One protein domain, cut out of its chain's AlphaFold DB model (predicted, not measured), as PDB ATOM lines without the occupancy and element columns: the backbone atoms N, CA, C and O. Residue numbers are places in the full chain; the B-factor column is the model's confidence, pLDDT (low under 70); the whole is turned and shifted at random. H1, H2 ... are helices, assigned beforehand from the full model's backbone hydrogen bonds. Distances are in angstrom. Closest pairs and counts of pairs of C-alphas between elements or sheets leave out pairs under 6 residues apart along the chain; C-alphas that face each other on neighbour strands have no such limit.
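This is residues 6 to 92 of the 95 residues of an uncharacterized protein of Pandoraea eparura (UniProt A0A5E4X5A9). One long helix, H3, runs through the middle of the model; H1 crosses it steeply on one side, the short helix H4 packs on the later half of H3 on the other side, and H2 meets H3 at a corner near its beginning. Two long stretches without a named element follow H3: the first makes a loop whose residues 57 to 62 stick out, and the second leads from H4 to the short helix H5, which touches no other helix. The printed part has 87 residues with five named helices, in the order H1, H2, H3, H4, H5, and no named strand; the class is all helix, with 55 of the 87 residues in helices. The whole is compact, with a radius of gyration of the C-alphas of 13.0 A, and its C-alphas span 34 by 31 by 22 A along their three main axes.

The hub is H3, residues 36 to 51, which touches three other helices. It touches H1, residues 6 to 18, with 11 pairs of C-alphas within 8 A; the closest are those of Glu 10 and Ser 47, 5.6 A apart. H1 and H3 run the same way at a steep tilt of 62 degrees. H4, residues 65 to 71, touches H3 at residues 46 to 49 of H3 alone, the closest C-alphas being those of Leu 46 and Leu 65, 7.5 A apart. These two also run the same way, at a steep tilt of 61 degrees. H2, residues 22 to 34, and H3 touch only at the corner by their link, and only just, with 3 pairs of C-alphas within 8 A. There H2 touches H3 with residues 31 to 32 alone, and H3 touches H2 with residues 39 to 40 alone; the closest C-alphas are those of Ile 32 and Met 39, 5.3 A apart. H2 and H3 run opposite ways at a steep tilt of 50 degrees. H1 and H2 are close but not clearly touching, the closest C-alphas being those of Val 15 and Val 25 at 7.4 A; they run opposite ways at a steep tilt of 38 degrees. H5, residues 85 to 90, is apart from H1, H2 and H4, and only just apart from H3, with the closest C-alphas 8.2 A apart. H4 is apart from H1 and H2. In H1, H2, H3 and H4 every O i to N i+4 pair is within hydrogen-bond range; in H5 0 of 2 are, beside 2 of 3 O i to N i+3 pairs.

H3 has 16 residues, the longest helix, and measures 22.5 A from C-alpha 36 at (26.670, -49.449, 0.221) to C-alpha 51 at (40.057, -31.792, 4.144). H1 begins at C-alpha 6, at (39.016, -42.229, -4.923), and is 18.5 A long over 13 residues. H2, also 13 residues, is 18.4 A long. H4 has 7 residues and is 10.0 A long; H5 has 6 and is 9.4 A long, ending at C-alpha 90, at (33.371, -27.985, -6.085).

The two C-alphas farthest apart are those of Glu 23 and Ser 92, at 36.4 A. The printed part, residues 6 to 92, has no cut. The links from H1 to H2 and from H2 to H3 are tight, with 3 residues and 1 residue. The links from H3 to H4, residues 52 to 64, and from H4 to H5, residues 72 to 84, are long, with 13 residues each; residues 57 to 62 stand free. The mean pLDDT of the printed part is 73.9, and 34 residues are under 70: residues 55 to 67 and 72 to 92. The mean is 90 in H1 and 53 in H5.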
ATOM      1  N   GLU A   6      39.229 -43.445  -5.715       84.44
ATOM      2  CA  GLU A   6      39.016 -42.229  -4.923       84.44
ATOM      3  C   GLU A   6      38.443 -42.549  -3.540       84.44
ATOM      4  O   GLU A   6      39.026 -42.156  -2.535       84.44
ATOM      5  N   PHE A   7      37.386 -43.366  -3.466       87.50
ATOM      6  CA  PHE A   7      36.811 -43.764  -2.183       87.50
ATOM      7  C   PHE A   7      37.828 -44.494  -1.298       87.50
ATOM      8  O   PHE A   7      37.874 -44.284  -0.090       87.50
ATOM      9  N   ALA A   8      38.664 -45.358  -1.883       88.88
ATOM     10  CA  ALA A   8      39.687 -46.066  -1.119       88.88
ATOM     11  C   ALA A   8      40.709 -45.102  -0.487       88.88
ATOM     12  O   ALA A   8      41.104 -45.308   0.661       88.88
ATOM     13  N   GLU A   9      41.103 -44.047  -1.204       90.81
ATOM     14  CA  GLU A   9      41.997 -42.996  -0.701       90.81
ATOM     15  C   GLU A   9      41.314 -42.125   0.364       90.81
ATOM     16  O   GLU A   9      41.895 -41.846   1.413       90.81
ATOM     17  N   GLU A  10      40.059 -41.731   0.137       89.25
ATOM     18  CA  GLU A  10      39.254 -40.969   1.097       89.25
ATOM     19  C   GLU A  10      39.030 -41.726   2.402       89.25
ATOM     20  O   GLU A  10      39.111 -41.136   3.480       89.25
ATOM     21  N   PHE A  11      38.768 -43.027   2.301       91.00
ATOM     22  CA  PHE A  11      38.553 -43.892   3.447       91.00
ATOM     23  C   PHE A  11      39.855 -44.140   4.209       91.00
ATOM     24  O   PHE A  11      39.862 -44.048   5.433       91.00
ATOM     25  N   ALA A  12      40.971 -44.385   3.512       92.50
ATOM     26  CA  ALA A  12      42.284 -44.518   4.147       92.50
ATOM     27  C   ALA A  12      42.672 -43.254   4.931       92.50
ATOM     28  O   ALA A  12      43.132 -43.356   6.066       92.50
ATOM     29  N   TYR A  13      42.402 -42.074   4.364       92.56
ATOM     30  CA  TYR A  13      42.597 -40.796   5.046       92.56
ATOM     31  C   TYR A  13      41.804 -40.701   6.358       92.56
ATOM     32  O   TYR A  13      42.346 -40.279   7.375       92.56
ATOM     33  N   LEU A  14      40.530 -41.106   6.350       89.88
ATOM     34  CA  LEU A  14      39.695 -41.089   7.553       89.88
ATOM     35  C   LEU A  14      40.191 -42.075   8.615       89.88
ATOM     36  O   LEU A  14      40.227 -41.720   9.790       89.88
ATOM     37  N   VAL A  15      40.600 -43.279   8.206       91.94
ATOM     38  CA  VAL A  15      41.165 -44.292   9.113       91.94
ATOM     39  C   VAL A  15      42.393 -43.747   9.835       91.94
ATOM     40  O   VAL A  15      42.480 -43.858  11.056       91.94
ATOM     41  N   GLU A  16      43.317 -43.137   9.093       91.88
ATOM     42  CA  GLU A  16      44.524 -42.536   9.661       91.88
ATOM     43  C   GLU A  16      44.181 -41.360  10.580       91.88
ATOM     44  O   GLU A  16      44.683 -41.286  11.699       91.88
ATOM     45  N   TRP A  17      43.287 -40.472  10.139       88.25
ATOM     46  CA  TRP A  17      42.939 -39.275  10.895       88.25
ATOM     47  C   TRP A  17      42.258 -39.582  12.232       88.25
ATOM     48  O   TRP A  17      42.624 -39.018  13.263       88.25
ATOM     49  N   TYR A  18      41.247 -40.450  12.214       85.12
ATOM     50  CA  TYR A  18      40.494 -40.806  13.416       85.12
ATOM     51  C   TYR A  18      41.194 -41.873  14.264       85.12
ATOM     52  O   TYR A  18      40.754 -42.132  15.381       85.12
ATOM     53  N   GLY A  19      42.269 -42.485  13.757       89.38
ATOM     54  CA  GLY A  19      42.982 -43.554  14.449       89.38
ATOM     55  C   GLY A  19      42.123 -44.802  14.658       89.38
ATOM     56  O   GLY A  19      42.257 -45.458  15.689       89.38
ATOM     57  N   TRP A  20      41.225 -45.111  13.714       91.00
ATOM     58  CA  TRP A  20      40.332 -46.265  13.833       91.00
ATOM     59  C   TRP A  20      41.116 -47.577  13.893       91.00
ATOM     60  O   TRP A  20      42.032 -47.835  13.108       91.00
ATOM     61  N   THR A  21      40.700 -48.430  14.815       92.88
ATOM     62  CA  THR A  21      41.212 -49.782  15.021       92.88
ATOM     63  C   THR A  21      40.836 -50.716  13.870       92.88
ATOM     64  O   THR A  21      39.936 -50.449  13.066       92.88
ATOM     65  N   ALA A  22      41.511 -51.864  13.790       93.06
ATOM     66  CA  ALA A  22      41.208 -52.871  12.778       93.06
ATOM     67  C   ALA A  22      39.769 -53.407  12.909       93.06
ATOM     68  O   ALA A  22      39.111 -53.662  11.897       93.06
ATOM     69  N   GLU A  23      39.274 -53.547  14.139       91.88
ATOM     70  CA  GLU A  23      37.914 -53.972  14.460       91.88
ATOM     71  C   GLU A  23      36.870 -52.966  13.963       91.88
ATOM     72  O   GLU A  23      35.926 -53.361  13.273       91.88
ATOM     73  N   GLU A  24      37.074 -51.675  14.234       88.38
ATOM     74  CA  GLU A  24      36.196 -50.590  13.773       88.38
ATOM     75  C   GLU A  24      36.178 -50.510  12.244       88.38
ATOM     76  O   GLU A  24      35.114 -50.462  11.624       88.38
ATOM     77  N   VAL A  25      37.344 -50.599  11.598       91.50
ATOM     78  CA  VAL A  25      37.438 -50.637  10.131       91.50
ATOM     79  C   VAL A  25      36.708 -51.850   9.555       91.50
ATOM     80  O   VAL A  25      36.048 -51.745   8.515       91.50
ATOM     81  N   ALA A  26      36.814 -53.014  10.198       90.94
ATOM     82  CA  ALA A  26      36.104 -54.214   9.771       90.94
ATOM     83  C   ALA A  26      34.584 -54.055   9.916       90.94
ATOM     84  O   ALA A  26      33.843 -54.499   9.037       90.94
ATOM     85  N   GLU A  27      34.115 -53.412  10.983       87.19
ATOM     86  CA  GLU A  27      32.701 -53.095  11.185       87.19
ATOM     87  C   GLU A  27      32.173 -52.117  10.143       87.19
ATOM     88  O   GLU A  27      31.174 -52.403   9.483       87.19
ATOM     89  N   ILE A  28      32.897 -51.031   9.897       87.56
ATOM     90  CA  ILE A  28      32.542 -50.056   8.870       87.56
ATOM     91  C   ILE A  28      32.442 -50.729   7.497       87.56
ATOM     92  O   ILE A  28      31.469 -50.526   6.774       87.56
ATOM     93  N   LYS A  29      33.388 -51.610   7.147       89.31
ATOM     94  CA  LYS A  29      33.324 -52.390   5.899       89.31
ATOM     95  C   LYS A  29      32.115 -53.323   5.840       89.31
ATOM     96  O   LYS A  29      31.570 -53.522   4.753       89.31
ATOM     97  N   ARG A  30      31.687 -53.905   6.969       88.81
ATOM     98  CA  ARG A  30      30.446 -54.698   7.033       88.81
ATOM     99  C   ARG A  30      29.226 -53.817   6.785       88.81
ATOM    100  O   ARG A  30      28.387 -54.212   5.982       88.81
ATOM    101  N   ASN A  31      29.175 -52.629   7.381       83.19
ATOM    102  CA  ASN A  31      28.076 -51.681   7.195       83.19
ATOM    103  C   ASN A  31      28.013 -51.171   5.751       83.19
ATOM    104  O   ASN A  31      26.952 -51.225   5.145       83.19
ATOM    105  N   ILE A  32      29.154 -50.824   5.141       86.12
ATOM    106  CA  ILE A  32      29.224 -50.491   3.708       86.12
ATOM    107  C   ILE A  32      28.751 -51.675   2.853       86.12
ATOM    108  O   ILE A  32      28.088 -51.495   1.843       86.12
ATOM    109  N   LYS A  33      29.074 -52.921   3.212       86.50
ATOM    110  CA  LYS A  33      28.591 -54.078   2.441       86.50
ATOM    111  C   LYS A  33      27.077 -54.283   2.583       86.50
ATOM    112  O   LYS A  33      26.462 -54.766   1.635       86.50
ATOM    113  N   ALA A  34      26.519 -53.992   3.756       85.38
ATOM    114  CA  ALA A  34      25.097 -54.140   4.047       85.38
ATOM    115  C   ALA A  34      24.256 -53.040   3.389       85.38
ATOM    116  O   ALA A  34      23.183 -53.342   2.876       85.38
ATOM    117  N   ASP A  35      24.768 -51.807   3.367       81.81
ATOM    118  CA  ASP A  35      24.091 -50.645   2.798       81.81
ATOM    119  C   ASP A  35      25.093 -49.712   2.086       81.81
ATOM    120  O   ASP A  35      25.581 -48.730   2.652       81.81
ATOM    121  N   PRO A  36      25.511 -50.064   0.858       81.38
ATOM    122  CA  PRO A  36      26.670 -49.449   0.221       81.38
ATOM    123  C   PRO A  36      26.460 -47.994  -0.160       81.38
ATOM    124  O   PRO A  36      27.342 -47.179   0.078       81.38
ATOM    125  N   GLU A  37      25.326 -47.651  -0.755       81.88
ATOM    126  CA  GLU A  37      25.106 -46.317  -1.312       81.88
ATOM    127  C   GLU A  37      25.180 -45.197  -0.254       81.88
ATOM    128  O   GLU A  37      26.056 -44.336  -0.388       81.88
ATOM    129  N   PRO A  38      24.399 -45.228   0.844       78.12
ATOM    130  CA  PRO A  38      24.463 -44.176   1.859       78.12
ATOM    131  C   PRO A  38      25.784 -44.183   2.635       78.12
ATOM    132  O   PRO A  38      26.295 -43.125   3.000       78.12
ATOM    133  N   MET A  39      26.395 -45.350   2.858       81.50
ATOM    134  CA  MET A  39      27.661 -45.423   3.596       81.50
ATOM    135  C   MET A  39      28.833 -44.875   2.777       81.50
ATOM    136  O   MET A  39      29.668 -44.148   3.315       81.50
ATOM    137  N   LEU A  40      28.900 -45.184   1.478       83.88
ATOM    138  CA  LEU A  40      29.912 -44.610   0.587       83.88
ATOM    139  C   LEU A  40      29.767 -43.082   0.529       83.88
ATOM    140  O   LEU A  40      30.756 -42.371   0.699       83.88
ATOM    141  N   GLN A  41      28.536 -42.581   0.377       80.00
ATOM    142  CA  GLN A  41      28.237 -41.145   0.367       80.00
ATOM    143  C   GLN A  41      28.657 -40.452   1.666       80.00
ATOM    144  O   GLN A  41      29.319 -39.409   1.628       80.00
ATOM    145  N   PHE A  42      28.320 -41.036   2.815       81.31
ATOM    146  CA  PHE A  42      28.670 -40.490   4.122       81.31
ATOM    147  C   PHE A  42      30.188 -40.336   4.288       81.31
ATOM    148  O   PHE A  42      30.666 -39.244   4.606       81.31
ATOM    149  N   PHE A  43      30.964 -41.395   4.034       85.06
ATOM    150  CA  PHE A  43      32.416 -41.350   4.234       85.06
ATOM    151  C   PHE A  43      33.128 -40.446   3.224       85.06
ATOM    152  O   PHE A  43      34.045 -39.723   3.619       85.06
ATOM    153  N   SER A  44      32.696 -40.401   1.962       85.00
ATOM    154  CA  SER A  44      33.241 -39.431   1.003       85.00
ATOM    155  C   SER A  44      32.982 -37.992   1.461       85.00
ATOM    156  O   SER A  44      33.904 -37.179   1.511       85.00
ATOM    157  N   SER A  45      31.757 -37.679   1.896       80.06
ATOM    158  CA  SER A  45      31.401 -36.342   2.405       80.06
ATOM    159  C   SER A  45      32.221 -35.955   3.625       80.06
ATOM    160  O   SER A  45      32.762 -34.851   3.685       80.06
ATOM    161  N   LEU A  46      32.363 -36.883   4.573       82.88
ATOM    162  CA  LEU A  46      33.149 -36.674   5.779       82.88
ATOM    163  C   LEU A  46      34.618 -36.404   5.436       82.88
ATOM    164  O   LEU A  46      35.195 -35.454   5.957       82.88
ATOM    165  N   SER A  47      35.212 -37.180   4.524       86.19
ATOM    166  CA  SER A  47      36.598 -36.990   4.078       86.19
ATOM    167  C   SER A  47      36.803 -35.619   3.430       86.19
ATOM    168  O   SER A  47      37.725 -34.881   3.793       86.19
ATOM    169  N   LYS A  48      35.907 -35.228   2.514       81.69
ATOM    170  CA  LYS A  48      35.976 -33.939   1.808       81.69
ATOM    171  C   LYS A  48      35.767 -32.757   2.763       81.69
ATOM    172  O   LYS A  48      36.546 -31.804   2.718       81.69
ATOM    173  N   ALA A  49      34.798 -32.841   3.676       80.25
ATOM    174  CA  ALA A  49      34.586 -31.838   4.719       80.25
ATOM    175  C   ALA A  49      35.824 -31.702   5.611       80.25
ATOM    176  O   ALA A  49      36.319 -30.601   5.865       80.25
ATOM    177  N   HIS A  50      36.389 -32.831   6.027       83.06
ATOM    178  CA  HIS A  50      37.551 -32.859   6.895       83.06
ATOM    179  C   HIS A  50      38.792 -32.232   6.228       83.06
ATOM    180  O   HIS A  50      39.504 -31.430   6.842       83.06
ATOM    181  N   LYS A  51      39.012 -32.478   4.932       78.81
ATOM    182  CA  LYS A  51      40.057 -31.792   4.144       78.81
ATOM    183  C   LYS A  51      39.840 -30.276   4.034       78.81
ATOM    184  O   LYS A  51      40.808 -29.541   3.871       78.81
ATOM    185  N   ARG A  52      38.599 -29.799   4.163       79.38
ATOM    186  CA  ARG A  52      38.216 -28.372   4.153       79.38
ATOM    187  C   ARG A  52      38.226 -27.716   5.540       79.38
ATOM    188  O   ARG A  52      37.805 -26.575   5.671       79.38
ATOM    189  N   GLY A  53      38.728 -28.409   6.560       75.12
ATOM    190  CA  GLY A  53      38.853 -27.861   7.913       75.12
ATOM    191  C   GLY A  53      37.674 -28.171   8.829       75.12
ATOM    192  O   GLY A  53      37.702 -27.759   9.985       75.12
ATOM    193  N   TYR A  54      36.685 -28.949   8.375       72.81
ATOM    194  CA  TYR A  54      35.684 -29.499   9.282       72.81
ATOM    195  C   TYR A  54      36.374 -30.380  10.324       72.81
ATOM    196  O   TYR A  54      37.115 -31.315   9.997       72.81
ATOM    197  N   ARG A  55      36.145 -30.075  11.596       69.62
ATOM    198  CA  ARG A  55      36.604 -30.871  12.729       69.62
ATOM    199  C   ARG A  55      35.386 -31.121  13.597       69.62
ATOM    200  O   ARG A  55      34.833 -30.189  14.168       69.62
ATOM    201  N   PHE A  56      34.964 -32.376  13.686       64.06
ATOM    202  CA  PHE A  56      33.941 -32.765  14.647       64.06
ATOM    203  C   PHE A  56      34.575 -32.739  16.044       64.06
ATOM    204  O   PHE A  56      35.188 -33.716  16.472       64.06
ATOM    205  N   ALA A  57      34.518 -31.589  16.715       53.75
ATOM    206  CA  ALA A  57      35.018 -31.418  18.072       53.75
ATOM    207  C   ALA A  57      33.834 -31.265  19.032       53.75
ATOM    208  O   ALA A  57      33.046 -30.331  18.916       53.75
ATOM    209  N   ASN A  58      33.751 -32.152  20.028       46.62
ATOM    210  CA  ASN A  58      32.767 -32.104  21.120       46.62
ATOM    211  C   ASN A  58      32.800 -30.787  21.938       46.62
ATOM    212  O   ASN A  58      31.932 -30.580  22.778       46.62
ATOM    213  N   GLY A  59      33.816 -29.933  21.744       48.28
ATOM    214  CA  GLY A  59      34.082 -28.750  22.568       48.28
ATOM    215  C   GLY A  59      33.482 -27.427  22.077       48.28
ATOM    216  O   GLY A  59      33.173 -26.591  22.918       48.28
ATOM    217  N   ASP A  60      33.261 -27.243  20.770       45.41
ATOM    218  CA  ASP A  60      32.974 -25.912  20.183       45.41
ATOM    219  C   ASP A  60      31.530 -25.734  19.687       45.41
ATOM    220  O   ASP A  60      31.215 -24.845  18.897       45.41
ATOM    221  N   GLY A  61      30.621 -26.568  20.188       46.97
ATOM    222  CA  GLY A  61      29.264 -26.652  19.667       46.97
ATOM    223  C   GLY A  61      29.250 -27.549  18.438       46.97
ATOM    224  O   GLY A  61      30.070 -27.422  17.534       46.97
ATOM    225  N   PHE A  62      28.343 -28.519  18.443       48.84
ATOM    226  CA  PHE A  62      28.185 -29.498  17.377       48.84
ATOM    227  C   PHE A  62      27.933 -28.786  16.043       48.84
ATOM    228  O   PHE A  62      26.788 -28.508  15.689       48.84
ATOM    229  N   HIS A  63      28.993 -28.497  15.287       58.34
ATOM    230  CA  HIS A  63      28.851 -28.148  13.888       58.34
ATOM    231  C   HIS A  63      28.520 -29.457  13.186       58.34
ATOM    232  O   HIS A  63      29.384 -30.301  12.967       58.34
ATOM    233  N   LEU A  64      27.230 -29.693  12.974       67.31
ATOM    234  CA  LEU A  64      26.757 -30.918  12.353       67.31
ATOM    235  C   LEU A  64      27.217 -30.943  10.889       67.31
ATOM    236  O   LEU A  64      27.268 -29.907  10.225       67.31
ATOM    237  N   LEU A  65      27.541 -32.129  10.372       66.75
ATOM    238  CA  LEU A  65      28.052 -32.291   9.007       66.75
ATOM    239  C   LEU A  65      27.092 -31.703   7.956       66.75
ATOM    240  O   LEU A  65      27.543 -31.115   6.980       66.75
ATOM    241  N   ASN A  66      25.780 -31.788   8.182       66.50
ATOM    242  CA  ASN A  66      24.771 -31.173   7.315       66.50
ATOM    243  C   ASN A  66      24.810 -29.636   7.321       66.50
ATOM    244  O   ASN A  66      24.549 -29.032   6.285       66.50
ATOM    245  N   VAL A  67      25.161 -29.003   8.445       68.75
ATOM    246  CA  VAL A  67      25.336 -27.542   8.535       68.75
ATOM    247  C   VAL A  67      26.565 -27.120   7.734       68.75
ATOM    248  O   VAL A  67      26.459 -26.236   6.888       68.75
ATOM    249  N   PHE A  68      27.685 -27.833   7.891       71.25
ATOM    250  CA  PHE A  68      28.904 -27.569   7.121       71.25
ATOM    251  C   PHE A  68      28.657 -27.730   5.620       71.25
ATOM    252  O   PHE A  68      29.096 -26.909   4.811       71.25
ATOM    253  N   CYS A  69      27.937 -28.787   5.242       70.75
ATOM    254  CA  CYS A  69      27.555 -29.022   3.861       70.75
ATOM    255  C   CYS A  69      26.709 -27.861   3.316       70.75
ATOM    256  O   CYS A  69      27.079 -27.281   2.295       70.75
ATOM    257  N   ALA A  70      25.658 -27.450   4.032       71.88
ATOM    258  CA  ALA A  70      24.794 -26.345   3.625       71.88
ATOM    259  C   ALA A  70      25.557 -25.016   3.454       71.88
ATOM    260  O   ALA A  70      25.358 -24.323   2.456       71.88
ATOM    261  N   GLU A  71      26.473 -24.685   4.369       75.31
ATOM    262  CA  GLU A  71      27.311 -23.475   4.293       75.31
ATOM    263  C   GLU A  71      28.262 -23.471   3.088       75.31
ATOM    264  O   GLU A  71      28.621 -22.412   2.575       75.31
ATOM    265  N   ASN A  72      28.651 -24.652   2.606       65.69
ATOM    266  CA  ASN A  72      29.571 -24.820   1.482       65.69
ATOM    267  C   ASN A  72      28.859 -25.138   0.157       65.69
ATOM    268  O   ASN A  72      29.520 -25.488  -0.823       65.69
ATOM    269  N   GLY A  73      27.525 -25.041   0.110       66.44
ATOM    270  CA  GLY A  73      26.736 -25.371  -1.083       66.44
ATOM    271  C   GLY A  73      26.765 -26.860  -1.446       66.44
ATOM    272  O   GLY A  73      26.508 -27.222  -2.594       66.44
ATOM    273  N   ILE A  74      27.094 -27.720  -0.482       67.69
ATOM    274  CA  ILE A  74      27.043 -29.175  -0.594       67.69
ATOM    275  C   ILE A  74      25.638 -29.615  -0.148       67.69
ATOM    276  O   ILE A  74      25.187 -29.195   0.921       67.69
ATOM    277  N   PRO A  75      24.922 -30.442  -0.926       62.88
ATOM    278  CA  PRO A  75      23.595 -30.900  -0.523       62.88
ATOM    279  C   PRO A  75      23.633 -31.778   0.725       62.88
ATOM    280  O   PRO A  75      24.693 -32.256   1.127       62.88
ATOM    281  N   ASP A  76      22.464 -31.952   1.345       66.00
ATOM    282  CA  ASP A  76      22.335 -32.643   2.625       66.00
ATOM    283  C   ASP A  76      22.988 -34.038   2.571       66.00
ATOM    284  O   ASP A  76      22.490 -34.905   1.849       66.00
ATOM    285  N   PRO A  77      24.062 -34.282   3.347       61.81
ATOM    286  CA  PRO A  77      24.804 -35.540   3.326       61.81
ATOM    287  C   PRO A  77      23.984 -36.733   3.841       61.81
ATOM    288  O   PRO A  77      24.443 -37.869   3.732       61.81
ATOM    289  N   TYR A  78      22.799 -36.492   4.413       64.12
ATOM    290  CA  TYR A  78      21.867 -37.517   4.888       64.12
ATOM    291  C   TYR A  78      20.621 -37.669   3.999       64.12
ATOM    292  O   TYR A  78      19.770 -38.517   4.271       64.12
ATOM    293  N   GLY A  79      20.479 -36.847   2.954       57.72
ATOM    294  CA  GLY A  79      19.325 -36.857   2.061       57.72
ATOM    295  C   GLY A  79      19.523 -37.748   0.832       57.72
ATOM    296  O   GLY A  79      20.600 -37.795   0.251       57.72
ATOM    297  N   HIS A  80      18.441 -38.363   0.342       53.59
ATOM    298  CA  HIS A  80      18.434 -39.149  -0.909       53.59
ATOM    299  C   HIS A  80      18.812 -38.352  -2.174       53.59
ATOM    300  O   HIS A  80      19.007 -38.939  -3.235       53.59
ATOM    301  N   ALA A  81      18.863 -37.019  -2.087       48.59
ATOM    302  CA  ALA A  81      19.244 -36.145  -3.192       48.59
ATOM    303  C   ALA A  81      20.767 -36.005  -3.352       48.59
ATOM    304  O   ALA A  81      21.219 -35.550  -4.399       48.59
ATOM    305  N   TYR A  82      21.556 -36.387  -2.344       51.78
ATOM    306  CA  TYR A  82      23.003 -36.247  -2.385       51.78
ATOM    307  C   TYR A  82      23.630 -37.427  -3.122       51.78
ATOM    308  O   TYR A  82      23.677 -38.549  -2.629       51.78
ATOM    309  N   THR A  83      24.112 -37.177  -4.335       55.81
ATOM    310  CA  THR A  83      24.630 -38.235  -5.226       55.81
ATOM    311  C   THR A  83      26.157 -38.306  -5.241       55.81
ATOM    312  O   THR A  83      26.736 -39.094  -5.985       55.81
ATOM    313  N   GLY A  84      26.833 -37.445  -4.472       50.12
ATOM    314  CA  GLY A  84      28.279 -37.221  -4.557       50.12
ATOM    315  C   GLY A  84      28.712 -36.380  -5.771       50.12
ATOM    316  O   GLY A  84      29.724 -35.685  -5.687       50.12
ATOM    317  N   ALA A  85      27.910 -36.338  -6.844       57.06
ATOM    318  CA  ALA A  85      28.185 -35.565  -8.061       57.06
ATOM    319  C   ALA A  85      28.206 -34.041  -7.833       57.06
ATOM    320  O   ALA A  85      28.813 -33.296  -8.605       57.06
ATOM    321  N   GLU A  86      27.558 -33.540  -6.777       55.84
ATOM    322  CA  GLU A  86      27.625 -32.119  -6.419       55.84
ATOM    323  C   GLU A  86      28.978 -31.711  -5.833       55.84
ATOM    324  O   GLU A  86      29.392 -30.566  -6.009       55.84
ATOM    325  N   VAL A  87      29.720 -32.637  -5.216       49.62
ATOM    326  CA  VAL A  87      31.059 -32.316  -4.706       49.62
ATOM    327  C   VAL A  87      32.108 -32.306  -5.815       49.62
ATOM    328  O   VAL A  87      33.062 -31.529  -5.752       49.62
ATOM    329  N   ASP A  88      31.891 -33.065  -6.888       54.00
ATOM    330  CA  ASP A  88      32.739 -33.008  -8.086       54.00
ATOM    331  C   ASP A  88      32.673 -31.627  -8.767       54.00
ATOM    332  O   ASP A  88      33.652 -31.164  -9.358       54.00
ATOM    333  N   ARG A  89      31.561 -30.892  -8.601       49.31
ATOM    334  CA  ARG A  89      31.442 -29.496  -9.066       49.31
ATOM    335  C   ARG A  89      32.267 -28.514  -8.233       49.31
ATOM    336  O   ARG A  89      32.712 -27.502  -8.764       49.31
ATOM    337  N   ILE A  90      32.530 -28.816  -6.962       53.69
ATOM    338  CA  ILE A  90      33.371 -27.985  -6.085       53.69
ATOM    339  C   ILE A  90      34.869 -28.220  -6.363       53.69
ATOM    340  O   ILE A  90      35.685 -27.322  -6.148       53.69
ATOM    341  N   ALA A  91      35.243 -29.390  -6.891       49.22
ATOM    342  CA  ALA A  91      36.616 -29.696  -7.310       49.22
ATOM    343  C   ALA A  91      37.042 -28.997  -8.620       49.22
ATOM    344  O   ALA A  91      38.228 -28.982  -8.938       49.22
ATOM    345  N   SER A  92      36.108 -28.376  -9.352       41.44
ATOM    346  CA  SER A  92      36.390 -27.683 -10.624       41.44
ATOM    347  C   SER A  92      36.614 -26.169 -10.482       41.44
ATOM    348  O   SER A  92      36.756 -25.468 -11.479       41.44
TER     349      SER A  92